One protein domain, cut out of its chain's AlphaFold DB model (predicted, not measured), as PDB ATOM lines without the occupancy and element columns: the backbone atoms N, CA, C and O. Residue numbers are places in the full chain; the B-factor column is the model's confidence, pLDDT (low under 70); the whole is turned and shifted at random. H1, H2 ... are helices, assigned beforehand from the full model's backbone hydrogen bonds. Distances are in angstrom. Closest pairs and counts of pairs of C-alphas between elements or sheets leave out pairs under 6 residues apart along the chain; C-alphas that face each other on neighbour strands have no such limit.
ATOM      1  N   HIS A  63     -28.774  46.828  40.590       57.38
ATOM      2  CA  HIS A  63     -28.677  45.419  40.247       57.38
ATOM      3  C   HIS A  63     -28.146  44.684  41.492       57.38
ATOM      4  O   HIS A  63     -27.178  45.149  42.113       57.38
ATOM      5  N   PRO A  64     -28.788  43.592  41.943       62.09
ATOM      6  CA  PRO A  64     -28.401  42.935  43.187       62.09
ATOM      7  C   PRO A  64     -26.925  42.509  43.164       62.09
ATOM      8  O   PRO A  64     -26.259  42.533  44.197       62.09
ATOM      9  N   ALA A  65     -26.381  42.184  41.988       66.25
ATOM     10  CA  ALA A  65     -24.972  41.856  41.780       66.25
ATOM     11  C   ALA A  65     -24.062  43.045  42.090       66.25
ATOM     12  O   ALA A  65     -23.074  42.903  42.806       66.25
ATOM     13  N   THR A  66     -24.442  44.234  41.633       67.00
ATOM     14  CA  THR A  66     -23.709  45.479  41.852       67.00
ATOM     15  C   THR A  66     -23.626  45.841  43.339       67.00
ATOM     16  O   THR A  66     -22.565  46.238  43.821       67.00
ATOM     17  N   ALA A  67     -24.710  45.658  44.098       67.81
ATOM     18  CA  ALA A  67     -24.721  45.907  45.544       67.81
ATOM     19  C   ALA A  67     -23.814  44.928  46.316       67.81
ATOM     20  O   ALA A  67     -23.070  45.329  47.221       67.81
ATOM     21  N   SER A  68     -23.844  43.645  45.944       73.50
ATOM     22  CA  SER A  68     -22.966  42.622  46.517       73.50
ATOM     23  C   SER A  68     -21.494  42.886  46.186       73.50
ATOM     24  O   SER A  68     -20.648  42.803  47.076       73.50
ATOM     25  N   LEU A  69     -21.191  43.289  44.948       76.00
ATOM     26  CA  LEU A  69     -19.832  43.611  44.510       76.00
ATOM     27  C   LEU A  69     -19.301  44.873  45.204       76.00
ATOM     28  O   LEU A  69     -18.179  44.876  45.694       76.00
ATOM     29  N   ALA A  70     -20.128  45.910  45.365       72.00
ATOM     30  CA  ALA A  70     -19.764  47.106  46.125       72.00
ATOM     31  C   ALA A  70     -19.454  46.794  47.602       72.00
ATOM     32  O   ALA A  70     -18.521  47.359  48.173       72.00
ATOM     33  N   THR A  71     -20.198  45.868  48.216       76.69
ATOM     34  CA  THR A  71     -19.936  45.411  49.593       76.69
ATOM     35  C   THR A  71     -18.593  44.685  49.690       76.69
ATOM     36  O   THR A  71     -17.821  44.929  50.619       76.69
ATOM     37  N   LEU A  72     -18.297  43.830  48.710       79.00
ATOM     38  CA  LEU A  72     -17.037  43.098  48.598       79.00
ATOM     39  C   LEU A  72     -15.843  44.054  48.430       79.00
ATOM     40  O   LEU A  72     -14.858  43.961  49.160       79.00
ATOM     41  N   VAL A  73     -15.971  45.030  47.529       78.69
ATOM     42  CA  VAL A  73     -14.957  46.067  47.293       78.69
ATOM     43  C   VAL A  73     -14.740  46.914  48.546       78.69
ATOM     44  O   VAL A  73     -13.600  47.138  48.944       78.69
ATOM     45  N   ALA A  74     -15.808  47.324  49.237       75.69
ATOM     46  CA  ALA A  74     -15.691  48.064  50.491       75.69
ATOM     47  C   ALA A  74     -14.986  47.254  51.598       75.69
ATOM     48  O   ALA A  74     -14.258  47.830  52.410       75.69
ATOM     49  N   ALA A  75     -15.171  45.930  51.635       76.50
ATOM     50  CA  ALA A  75     -14.445  45.049  52.546       76.50
ATOM     51  C   ALA A  75     -12.955  44.958  52.177       76.50
ATOM     52  O   ALA A  75     -12.107  45.106  53.054       76.50
ATOM     53  N   ALA A  76     -12.629  44.817  50.892       80.81
ATOM     54  CA  ALA A  76     -11.247  44.773  50.415       80.81
ATOM     55  C   ALA A  76     -10.501  46.113  50.551       80.81
ATOM     56  O   ALA A  76      -9.293  46.135  50.761       80.81
ATOM     57  N   MET A  77     -11.211  47.244  50.512       76.19
ATOM     58  CA  MET A  77     -10.634  48.549  50.855       76.19
ATOM     59  C   MET A  77     -10.233  48.647  52.336       76.19
ATOM     60  O   MET A  77      -9.352  49.433  52.677       76.19
ATOM     61  N   ARG A  78     -10.884  47.884  53.225       78.06
ATOM     62  CA  ARG A  78     -10.538  47.810  54.657       78.06
ATOM     63  C   ARG A  78      -9.474  46.756  54.941       78.06
ATOM     64  O   ARG A  78      -8.669  46.957  55.847       78.06
ATOM     65  N   ASP A  79      -9.478  45.663  54.183       76.69
ATOM     66  CA  ASP A  79      -8.499  44.586  54.275       76.69
ATOM     67  C   ASP A  79      -7.910  44.274  52.886       76.69
ATOM     68  O   ASP A  79      -8.523  43.542  52.099       76.69
ATOM     69  N   PRO A  80      -6.708  44.792  52.569       75.56
ATOM     70  CA  PRO A  80      -6.089  44.603  51.261       75.56
ATOM     71  C   PRO A  80      -5.729  43.140  50.975       75.56
ATOM     72  O   PRO A  80      -5.494  42.789  49.821       75.56
ATOM     73  N   SER A  81      -5.725  42.265  51.987       79.31
ATOM     74  CA  SER A  81      -5.521  40.822  51.805       79.31
ATOM     75  C   SER A  81      -6.635  40.195  50.959       79.31
ATOM     76  O   SER A  81      -6.400  39.202  50.281       79.31
ATOM     77  N   LEU A  82      -7.830  40.798  50.959       75.62
ATOM     78  CA  LEU A  82      -8.983  40.359  50.168       75.62
ATOM     79  C   LEU A  82      -8.941  40.870  48.719       75.62
ATOM     80  O   LEU A  82      -9.694  40.387  47.876       75.62
ATOM     81  N   ALA A  83      -8.062  41.826  48.401       76.06
ATOM     82  CA  ALA A  83      -8.003  42.445  47.077       76.06
ATOM     83  C   ALA A  83      -7.544  41.473  45.979       76.06
ATOM     84  O   ALA A  83      -7.973  41.596  44.834       76.06
ATOM     85  N   ALA A  84      -6.706  40.491  46.324       76.50
ATOM     86  CA  ALA A  84      -6.212  39.492  45.377       76.50
ATOM     87  C   ALA A  84      -7.326  38.562  44.859       76.50
ATOM     88  O   ALA A  84      -7.269  38.112  43.716       76.50
ATOM     89  N   ASP A  85      -8.353  38.318  45.677       80.81
ATOM     90  CA  ASP A  85      -9.473  37.432  45.350       80.81
ATOM     91  C   ASP A  85     -10.725  38.187  44.871       80.81
ATOM     92  O   ASP A  85     -11.694  37.548  44.457       80.81
ATOM     93  N   LEU A  86     -10.713  39.528  44.862       82.12
ATOM     94  CA  LEU A  86     -11.848  40.365  44.446       82.12
ATOM     95  C   LEU A  86     -12.420  39.992  43.066       82.12
ATOM     96  O   LEU A  86     -13.639  39.842  42.968       82.12
ATOM     97  N   PRO A  87     -11.607  39.813  42.002       80.50
ATOM     98  CA  PRO A  87     -12.142  39.453  40.691       80.50
ATOM     99  C   PRO A  87     -12.817  38.083  40.726       80.50
ATOM    100  O   PRO A  87     -13.899  37.898  40.181       80.50
ATOM    101  N   ARG A  88     -12.223  37.117  41.429       82.12
ATOM    102  CA  ARG A  88     -12.775  35.767  41.532       82.12
ATOM    103  C   ARG A  88     -14.094  35.754  42.307       82.12
ATOM    104  O   ARG A  88     -15.071  35.183  41.837       82.12
ATOM    105  N   GLN A  89     -14.130  36.417  43.457       82.94
ATOM    106  CA  GLN A  89     -15.320  36.532  44.302       82.94
ATOM    107  C   GLN A  89     -16.438  37.334  43.619       82.94
ATOM    108  O   GLN A  89     -17.609  36.967  43.713       82.94
ATOM    109  N   GLY A  90     -16.093  38.402  42.894       80.94
ATOM    110  CA  GLY A  90     -17.048  39.172  42.097       80.94
ATOM    111  C   GLY A  90     -17.684  38.328  40.996       80.94
ATOM    112  O   GLY A  90     -18.900  38.344  40.826       80.94
ATOM    113  N   LEU A  91     -16.876  37.526  40.303       81.88
ATOM    114  CA  LEU A  91     -17.346  36.609  39.271       81.88
ATOM    115  C   LEU A  91     -18.282  35.541  39.858       81.88
ATOM    116  O   LEU A  91     -19.348  35.298  39.298       81.88
ATOM    117  N   GLU A  92     -17.951  34.973  41.021       83.62
ATOM    118  CA  GLU A  92     -18.826  34.029  41.733       83.62
ATOM    119  C   GLU A  92     -20.209  34.612  42.034       83.62
ATOM    120  O   GLU A  92     -21.216  33.988  41.706       83.62
ATOM    121  N   ILE A  93     -20.269  35.833  42.569       82.31
ATOM    122  CA  ILE A  93     -21.531  36.526  42.868       82.31
ATOM    123  C   ILE A  93     -22.401  36.676  41.614       82.31
ATOM    124  O   ILE A  93     -23.610  36.441  41.665       82.31
ATOM    125  N   ILE A  94     -21.795  37.075  40.494       77.94
ATOM    126  CA  ILE A  94     -22.520  37.332  39.246       77.94
ATOM    127  C   ILE A  94     -23.044  36.020  38.658       77.94
ATOM    128  O   ILE A  94     -24.207  35.940  38.258       77.94
ATOM    129  N   VAL A  95     -22.234  34.960  38.676       78.19
ATOM    130  CA  VAL A  95     -22.639  33.631  38.197       78.19
ATOM    131  C   VAL A  95     -23.737  33.024  39.062       78.19
ATOM    132  O   VAL A  95     -24.724  32.528  38.519       78.19
ATOM    133  N   ASP A  96     -23.616  33.090  40.389       78.12
ATOM    134  CA  ASP A  96     -24.643  32.576  41.300       78.12
ATOM    135  C   ASP A  96     -25.978  33.316  41.125       78.12
ATOM    136  O   ASP A  96     -27.041  32.684  41.107       78.12
ATOM    137  N   GLN A  97     -25.953  34.638  40.920       73.56
ATOM    138  CA  GLN A  97     -27.173  35.392  40.617       73.56
ATOM    139  C   GLN A  97     -27.777  35.021  39.269       73.56
ATOM    140  O   GLN A  97     -28.990  34.832  39.188       73.56
ATOM    141  N   LYS A  98     -26.962  34.866  38.224       71.06
ATOM    142  CA  LYS A  98     -27.450  34.472  36.897       71.06
ATOM    143  C   LYS A  98     -28.060  33.076  36.903       71.06
ATOM    144  O   LYS A  98     -29.148  32.893  36.363       71.06
ATOM    145  N   LEU A  99     -27.434  32.111  37.574       72.44
ATOM    146  CA  LEU A  99     -27.991  30.763  37.731       72.44
ATOM    147  C   LEU A  99     -29.280  30.757  38.561       72.44
ATOM    148  O   LEU A  99     -30.197  29.989  38.271       72.44
ATOM    149  N   SER A 100     -29.376  31.636  39.561       72.69
ATOM    150  CA  SER A 100     -30.600  31.818  40.350       72.69
ATOM    151  C   SER A 100     -31.726  32.464  39.534       72.69
ATOM    152  O   SER A 100     -32.888  32.093  39.690       72.69
ATOM    153  N   ALA A 101     -31.393  33.407  38.648       68.56
ATOM    154  CA  ALA A 101     -32.344  34.081  37.766       68.56
ATOM    155  C   ALA A 101     -32.789  33.196  36.588       68.56
ATOM    156  O   ALA A 101     -33.921  33.314  36.120       68.56
ATOM    157  N   GLN A 102     -31.922  32.294  36.122       67.81
ATOM    158  CA  GLN A 102     -32.172  31.404  34.991       67.81
ATOM    159  C   GLN A 102     -32.107  29.933  35.430       67.81
ATOM    160  O   GLN A 102     -31.133  29.233  35.146       67.81
ATOM    161  N   PRO A 103     -33.170  29.404  36.068       64.12
ATOM    162  CA  PRO A 103     -33.200  28.023  36.553       64.12
ATOM    163  C   PRO A 103     -33.054  26.982  35.432       64.12
ATOM    164  O   PRO A 103     -32.654  25.852  35.699       64.12
ATOM    165  N   ALA A 104     -33.318  27.357  34.175       59.62
ATOM    166  CA  ALA A 104     -33.067  26.520  33.000       59.62
ATOM    167  C   ALA A 104     -31.572  26.209  32.779       59.62
ATOM    168  O   ALA A 104     -31.249  25.185  32.181       59.62
ATOM    169  N   LEU A 105     -30.672  27.065  33.275       60.62
ATOM    170  CA  LEU A 105     -29.220  26.881  33.215       60.62
ATOM    171  C   LEU A 105     -28.650  26.212  34.477       60.62
ATOM    172  O   LEU A 105     -27.459  25.903  34.524       60.62
ATOM    173  N   ASN A 106     -29.480  25.965  35.495       67.25
ATOM    174  CA  ASN A 106     -29.063  25.417  36.785       67.25
ATOM    175  C   ASN A 106     -28.938  23.883  36.733       67.25
ATOM    176  O   ASN A 106     -29.663  23.138  37.394       67.25
ATOM    177  N   LEU A 107     -28.032  23.409  35.876       70.88
ATOM    178  CA  LEU A 107     -27.653  22.004  35.774       70.88
ATOM    179  C   LEU A 107     -26.563  21.679  36.811       70.88
ATOM    180  O   LEU A 107     -25.710  22.524  37.099       70.88
ATOM    181  N   PRO A 108     -26.525  20.448  37.353       67.81
ATOM    182  CA  PRO A 108     -25.451  20.034  38.252       67.81
ATOM    183  C   PRO A 108     -24.088  20.155  37.550       67.81
ATOM    184  O   PRO A 108     -23.888  19.590  36.477       67.81
ATOM    185  N   GLY A 109     -23.164  20.914  38.145       69.88
ATOM    186  CA  GLY A 109     -21.838  21.202  37.583       69.88
ATOM    187  C   GLY A 109     -21.779  22.368  36.585       69.88
ATOM    188  O   GLY A 109     -20.681  22.759  36.188       69.88
ATOM    189  N   ALA A 110     -22.914  22.969  36.198       73.69
ATOM    190  CA  ALA A 110     -22.917  24.160  35.340       73.69
ATOM    191  C   ALA A 110     -22.256  25.353  36.033       73.69
ATOM    192  O   ALA A 110     -21.523  26.098  35.392       73.69
ATOM    193  N   ARG A 111     -22.450  25.490  37.350       76.50
ATOM    194  CA  ARG A 111     -21.793  26.517  38.163       76.50
ATOM    195  C   ARG A 111     -20.276  26.427  38.056       76.50
ATOM    196  O   ARG A 111     -19.652  27.393  37.634       76.50
ATOM    197  N   GLU A 112     -19.677  25.282  38.384       80.94
ATOM    198  CA  GLU A 112     -18.222  25.124  38.288       80.94
ATOM    199  C   GLU A 112     -17.703  25.260  36.854       80.94
ATOM    200  O   GLU A 112     -16.656  25.869  36.649       80.94
ATOM    201  N   ALA A 113     -18.427  24.742  35.856       75.12
ATOM    202  CA  ALA A 113     -18.029  24.857  34.455       75.12
ATOM    203  C   ALA A 113     -18.018  26.315  33.973       75.12
ATOM    204  O   ALA A 113     -17.054  26.747  33.341       75.12
ATOM    205  N   LEU A 114     -19.055  27.084  34.312       74.75
ATOM    206  CA  LEU A 114     -19.171  28.504  33.990       74.75
ATOM    207  C   LEU A 114     -18.116  29.330  34.721       74.75
ATOM    208  O   LEU A 114     -17.422  30.123  34.088       74.75
ATOM    209  N   LEU A 115     -17.944  29.101  36.027       80.69
ATOM    210  CA  LEU A 115     -16.888  29.745  36.805       80.69
ATOM    211  C   LEU A 115     -15.517  29.474  36.199       80.69
ATOM    212  O   LEU A 115     -14.744  30.406  36.020       80.69
ATOM    213  N   ASN A 116     -15.218  28.228  35.833       81.62
ATOM    214  CA  ASN A 116     -13.931  27.874  35.248       81.62
ATOM    215  C   ASN A 116     -13.740  28.487  33.849       81.62
ATOM    216  O   ASN A 116     -12.661  28.991  33.545       81.62
ATOM    217  N   ALA A 117     -14.781  28.495  33.011       76.38
ATOM    218  CA  ALA A 117     -14.732  29.101  31.681       76.38
ATOM    219  C   ALA A 117     -14.496  30.616  31.752       76.38
ATOM    220  O   ALA A 117     -13.657  31.147  31.035       76.38
ATOM    221  N   MET A 118     -15.187  31.312  32.652       76.81
ATOM    222  CA  MET A 118     -15.057  32.763  32.793       76.81
ATOM    223  C   MET A 118     -13.807  33.174  33.578       76.81
ATOM    224  O   MET A 118     -13.188  34.180  33.249       76.81
ATOM    225  N   ALA A 119     -13.379  32.388  34.568       79.12
ATOM    226  CA  ALA A 119     -12.144  32.645  35.312       79.12
ATOM    227  C   ALA A 119     -10.875  32.370  34.490       79.12
ATOM    228  O   ALA A 119      -9.797  32.816  34.873       79.12
ATOM    229  N   THR A 120     -10.978  31.629  33.385       79.38
ATOM    230  CA  THR A 120      -9.870  31.432  32.437       79.38
ATOM    231  C   THR A 120      -9.926  32.400  31.260       79.38
ATOM    232  O   THR A 120      -8.995  32.437  30.455       79.38
ATOM    233  N   ASP A 121     -10.978  33.213  31.177       77.38
ATOM    234  CA  ASP A 121     -11.170  34.137  30.080       77.38
ATOM    235  C   ASP A 121     -10.510  35.503  30.348       77.38
ATOM    236  O   ASP A 121     -10.951  36.246  31.231       77.38
ATOM    237  N   PRO A 122      -9.482  35.892  29.573       75.69
ATOM    238  CA  PRO A 122      -8.740  37.123  29.830       75.69
ATOM    239  C   PRO A 122      -9.584  38.384  29.614       75.69
ATOM    240  O   PRO A 122      -9.315  39.408  30.240       75.69
ATOM    241  N   HIS A 123     -10.607  38.328  28.757       76.06
ATOM    242  CA  HIS A 123     -11.475  39.470  28.497       76.06
ATOM    243  C   HIS A 123     -12.456  39.690  29.656       76.06
ATOM    244  O   HIS A 123     -12.547  40.816  30.138       76.06
ATOM    245  N   VAL A 124     -13.079  38.624  30.192       77.50
ATOM    246  CA  VAL A 124     -13.924  38.725  31.406       77.50
ATOM    247  C   VAL A 124     -13.116  39.295  32.562       77.50
ATOM    248  O   VAL A 124     -13.565  40.218  33.236       77.50
ATOM    249  N   LEU A 125     -11.917  38.754  32.796       79.88
ATOM    250  CA  LEU A 125     -11.073  39.193  33.903       79.88
ATOM    251  C   LEU A 125     -10.656  40.659  33.757       79.88
ATOM    252  O   LEU A 125     -10.642  41.387  34.749       79.88
ATOM    253  N   SER A 126     -10.339  41.102  32.537       77.62
ATOM    254  CA  SER A 126      -9.975  42.494  32.265       77.62
ATOM    255  C   SER A 126     -11.143  43.450  32.510       77.62
ATOM    256  O   SER A 126     -10.960  44.461  33.185       77.62
ATOM    257  N   GLU A 127     -12.338  43.141  31.998       78.31
ATOM    258  CA  GLU A 127     -13.521  43.990  32.195       78.31
ATOM    259  C   GLU A 127     -13.946  44.034  33.664       78.31
ATOM    260  O   GLU A 127     -14.151  45.110  34.223       78.31
ATOM    261  N   LEU A 128     -13.973  42.878  34.333       79.44
ATOM    262  CA  LEU A 128     -14.314  42.795  35.749       79.44
ATOM    263  C   LEU A 128     -13.324  43.573  36.622       79.44
ATOM    264  O   LEU A 128     -13.726  44.247  37.568       79.44
ATOM    265  N   THR A 129     -12.033  43.522  36.288       81.31
ATOM    266  CA  THR A 129     -11.010  44.317  36.978       81.31
ATOM    267  C   THR A 129     -11.243  45.812  36.771       81.31
ATOM    268  O   THR A 129     -11.161  46.562  37.740       81.31
ATOM    269  N   SER A 130     -11.591  46.251  35.556       78.31
ATOM    270  CA  SER A 130     -11.922  47.658  35.281       78.31
ATOM    271  C   SER A 130     -13.100  48.136  36.132       78.31
ATOM    272  O   SER A 130     -13.003  49.161  36.800       78.31
ATOM    273  N   ILE A 131     -14.172  47.342  36.192       76.06
ATOM    274  CA  ILE A 131     -15.363  47.631  37.004       76.06
ATOM    275  C   ILE A 131     -15.017  47.719  38.491       76.06
ATOM    276  O   ILE A 131     -15.498  48.608  39.195       76.06
ATOM    277  N   ILE A 132     -14.184  46.802  38.989       78.94
ATOM    278  CA  ILE A 132     -13.728  46.809  40.382       78.94
ATOM    279  C   ILE A 132     -12.920  48.077  40.677       78.94
ATOM    280  O   ILE A 132     -13.145  48.696  41.715       78.94
ATOM    281  N   VAL A 133     -12.015  48.486  39.784       81.38
ATOM    282  CA  VAL A 133     -11.225  49.719  39.939       81.38
ATOM    283  C   VAL A 133     -12.133  50.950  39.957       81.38
ATOM    284  O   VAL A 133     -12.040  51.750  40.888       81.38
ATOM    285  N   ASP A 134     -13.084  51.051  39.026       76.25
ATOM    286  CA  ASP A 134     -14.059  52.148  38.999       76.25
ATOM    287  C   ASP A 134     -14.902  52.201  40.286       76.25
ATOM    288  O   ASP A 134     -15.194  53.277  40.820       76.25
ATOM    289  N   LEU A 135     -15.281  51.038  40.827       73.38
ATOM    290  CA  LEU A 135     -15.985  50.933  42.105       73.38
ATOM    291  C   LEU A 135     -15.124  51.392  43.283       73.38
ATOM    292  O   LEU A 135     -15.629  52.114  44.147       73.38
ATOM    293  N   VAL A 136     -13.844  51.010  43.319       76.25
ATOM    294  CA  VAL A 136     -12.886  51.461  44.340       76.25
ATOM    295  C   VAL A 136     -12.746  52.980  44.299       76.25
ATOM    296  O   VAL A 136     -12.901  53.621  45.337       76.25
ATOM    297  N   ASP A 137     -12.520  53.574  43.125       73.75
ATOM    298  CA  ASP A 137     -12.340  55.024  42.981       73.75
ATOM    299  C   ASP A 137     -13.596  55.806  43.383       73.75
ATOM    300  O   ASP A 137     -13.517  56.845  44.054       73.75
ATOM    301  N   ARG A 138     -14.784  55.289  43.051       67.25
ATOM    302  CA  ARG A 138     -16.062  55.887  43.467       67.25
ATOM    303  C   ARG A 138     -16.288  55.765  44.974       67.25
ATOM    304  O   ARG A 138     -16.709  56.744  45.596       67.25
ATOM    305  N   LEU A 139     -15.990  54.611  45.575       68.56
ATOM    306  CA  LEU A 139     -16.088  54.400  47.024       68.56
ATOM    307  C   LEU A 139     -15.086  55.272  47.789       68.56
ATOM    308  O   LEU A 139     -15.464  55.924  48.763       68.56
ATOM    309  N   ALA A 140     -13.843  55.364  47.316       69.12
ATOM    310  CA  ALA A 140     -12.818  56.247  47.865       69.12
ATOM    311  C   ALA A 140     -13.232  57.723  47.757       69.12
ATOM    312  O   ALA A 140     -13.142  58.466  48.735       69.12
ATOM    313  N   SER A 141     -13.786  58.136  46.614       67.31
ATOM    314  CA  SER A 141     -14.313  59.492  46.404       67.31
ATOM    315  C   SER A 141     -15.516  59.815  47.300       67.31
ATOM    316  O   SER A 141     -15.687  60.959  47.729       67.31
ATOM    317  N   ALA A 142     -16.377  58.835  47.584       62.25
ATOM    318  CA  ALA A 142     -17.510  58.987  48.496       62.25
ATOM    319  C   ALA A 142     -17.067  59.044  49.971       62.25
ATOM    320  O   ALA A 142     -17.602  59.837  50.750       62.25
ATOM    321  N   ALA A 143     -16.058  58.253  50.348       60.09
ATOM    322  CA  ALA A 143     -15.439  58.299  51.671       60.09
ATOM    323  C   ALA A 143     -14.693  59.627  51.901       60.09
ATOM    324  O   ALA A 143     -14.860  60.256  52.945       60.09
ATOM    325  N   GLY A 144     -13.951  60.108  50.898       52.84
ATOM    326  CA  GLY A 144     -13.272  61.405  50.926       52.84
ATOM    327  C   GLY A 144     -14.241  62.582  51.058       52.84
ATOM    328  O   GLY A 144     -13.989  63.493  51.838       52.84
ATOM    329  N   ARG A 145     -15.400  62.534  50.384       56.72
ATOM    330  CA  ARG A 145     -16.475  63.528  50.562       56.72
ATOM    331  C   ARG A 145     -17.093  63.516  51.963       56.72
ATOM    332  O   ARG A 145     -17.433  64.578  52.466       56.72
ATOM    333  N   ASN A 146     -17.210  62.349  52.600       49.00
ATOM    334  CA  ASN A 146     -17.682  62.254  53.988       49.00
ATOM    335  C   ASN A 146     -16.661  62.810  54.995       49.00
ATOM    336  O   ASN A 146     -17.061  63.399  55.992       49.00
ATOM    337  N   LEU A 147     -15.360  62.668  54.725       46.03
ATOM    338  CA  LEU A 147     -14.293  63.265  55.541       46.03
ATOM    339  C   LEU A 147     -14.150  64.778  55.314       46.03
ATOM    340  O   LEU A 147     -13.795  65.507  56.234       46.03
TER     341      LEU A 147
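AT A GLANCE: This is residues 63 to 147 of the 160 residues of an uncharacterized protein of Bradymonadales bacterium TMQ4 (UniProt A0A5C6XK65). Three helices, H1, H2 and H3, stand side by side in a row, each running back against the one before, and the long helix H4 crosses this row near the first residues of H2. The longest axis runs from the link between H2 and H3, at Pro 108, to the last residue of H4, Leu 147, and residues 141 to 147 of H4 stick out from the body. The printed part has 85 residues with four named helices, in the order H1, H2, H3, H4, and no named strand; the class is all helix. It is only just compact, close to loose, with a radius of gyration of the C-alphas of 14.2 A, and only just elongated, spanning 48 by 24 by 20 A.

HOW THE PARTS SIT: With its residues 132 to 139 alone, H4, residues 122 to 147, touches H1, residues 64 to 78, at a steep tilt of 67 degrees; the closest C-alphas, of Val 73 and Val 136, are 6.5 A apart. With residues 125 to 132 alone it touches residues 86 to 91 of H2, residues 86 to 101, about perpendicular at 76 degrees; the closest C-alphas are those of Pro 87 and Thr 129, 6.2 A. H4 and H3, residues 110 to 119, only just touch, only at the corner by their link, with 3 pairs of C-alphas within 8 A; the closest are those of Met 118 and Val 124, 6.2 A. H1 and H2 form a helical hairpin at a shallow tilt of 20 degrees; their closest C-alphas, of Ala 65 and Ile 94, are 5.7 A apart. H2 and H3 form another, at a tilt of 35.5 degrees, only just steep; the closest C-alphas are those of Glu 92 and Leu 115, 6.8 A. H1 and H3 are apart. In H1, H2, H3 and H4 every O i to N i+4 pair is within hydrogen-bond range.

IN THESE COORDINATES: H4 is 37.1 A long, from C-alpha 122 at (-8.740, 37.123, 29.830) to C-alpha 147 at (-14.293, 63.265, 55.541). H1, 21.8 A, begins at C-alpha 64 at (-28.401, 42.935, 43.187). H2 measures 22.5 A and H3 13.7 A.

THE WHOLE: The C-alphas farthest apart, of Pro 108 and Leu 147, are 47.9 A apart. The printed part has no cut, and the link H3 to H4 is tight, the other two short. Residues 100 to 105 stand free. Mean pLDDT of the printed part is 73.6; it is under 70 at residues 63 to 67, 101 to 106, 108 to 109 and 138 to 147.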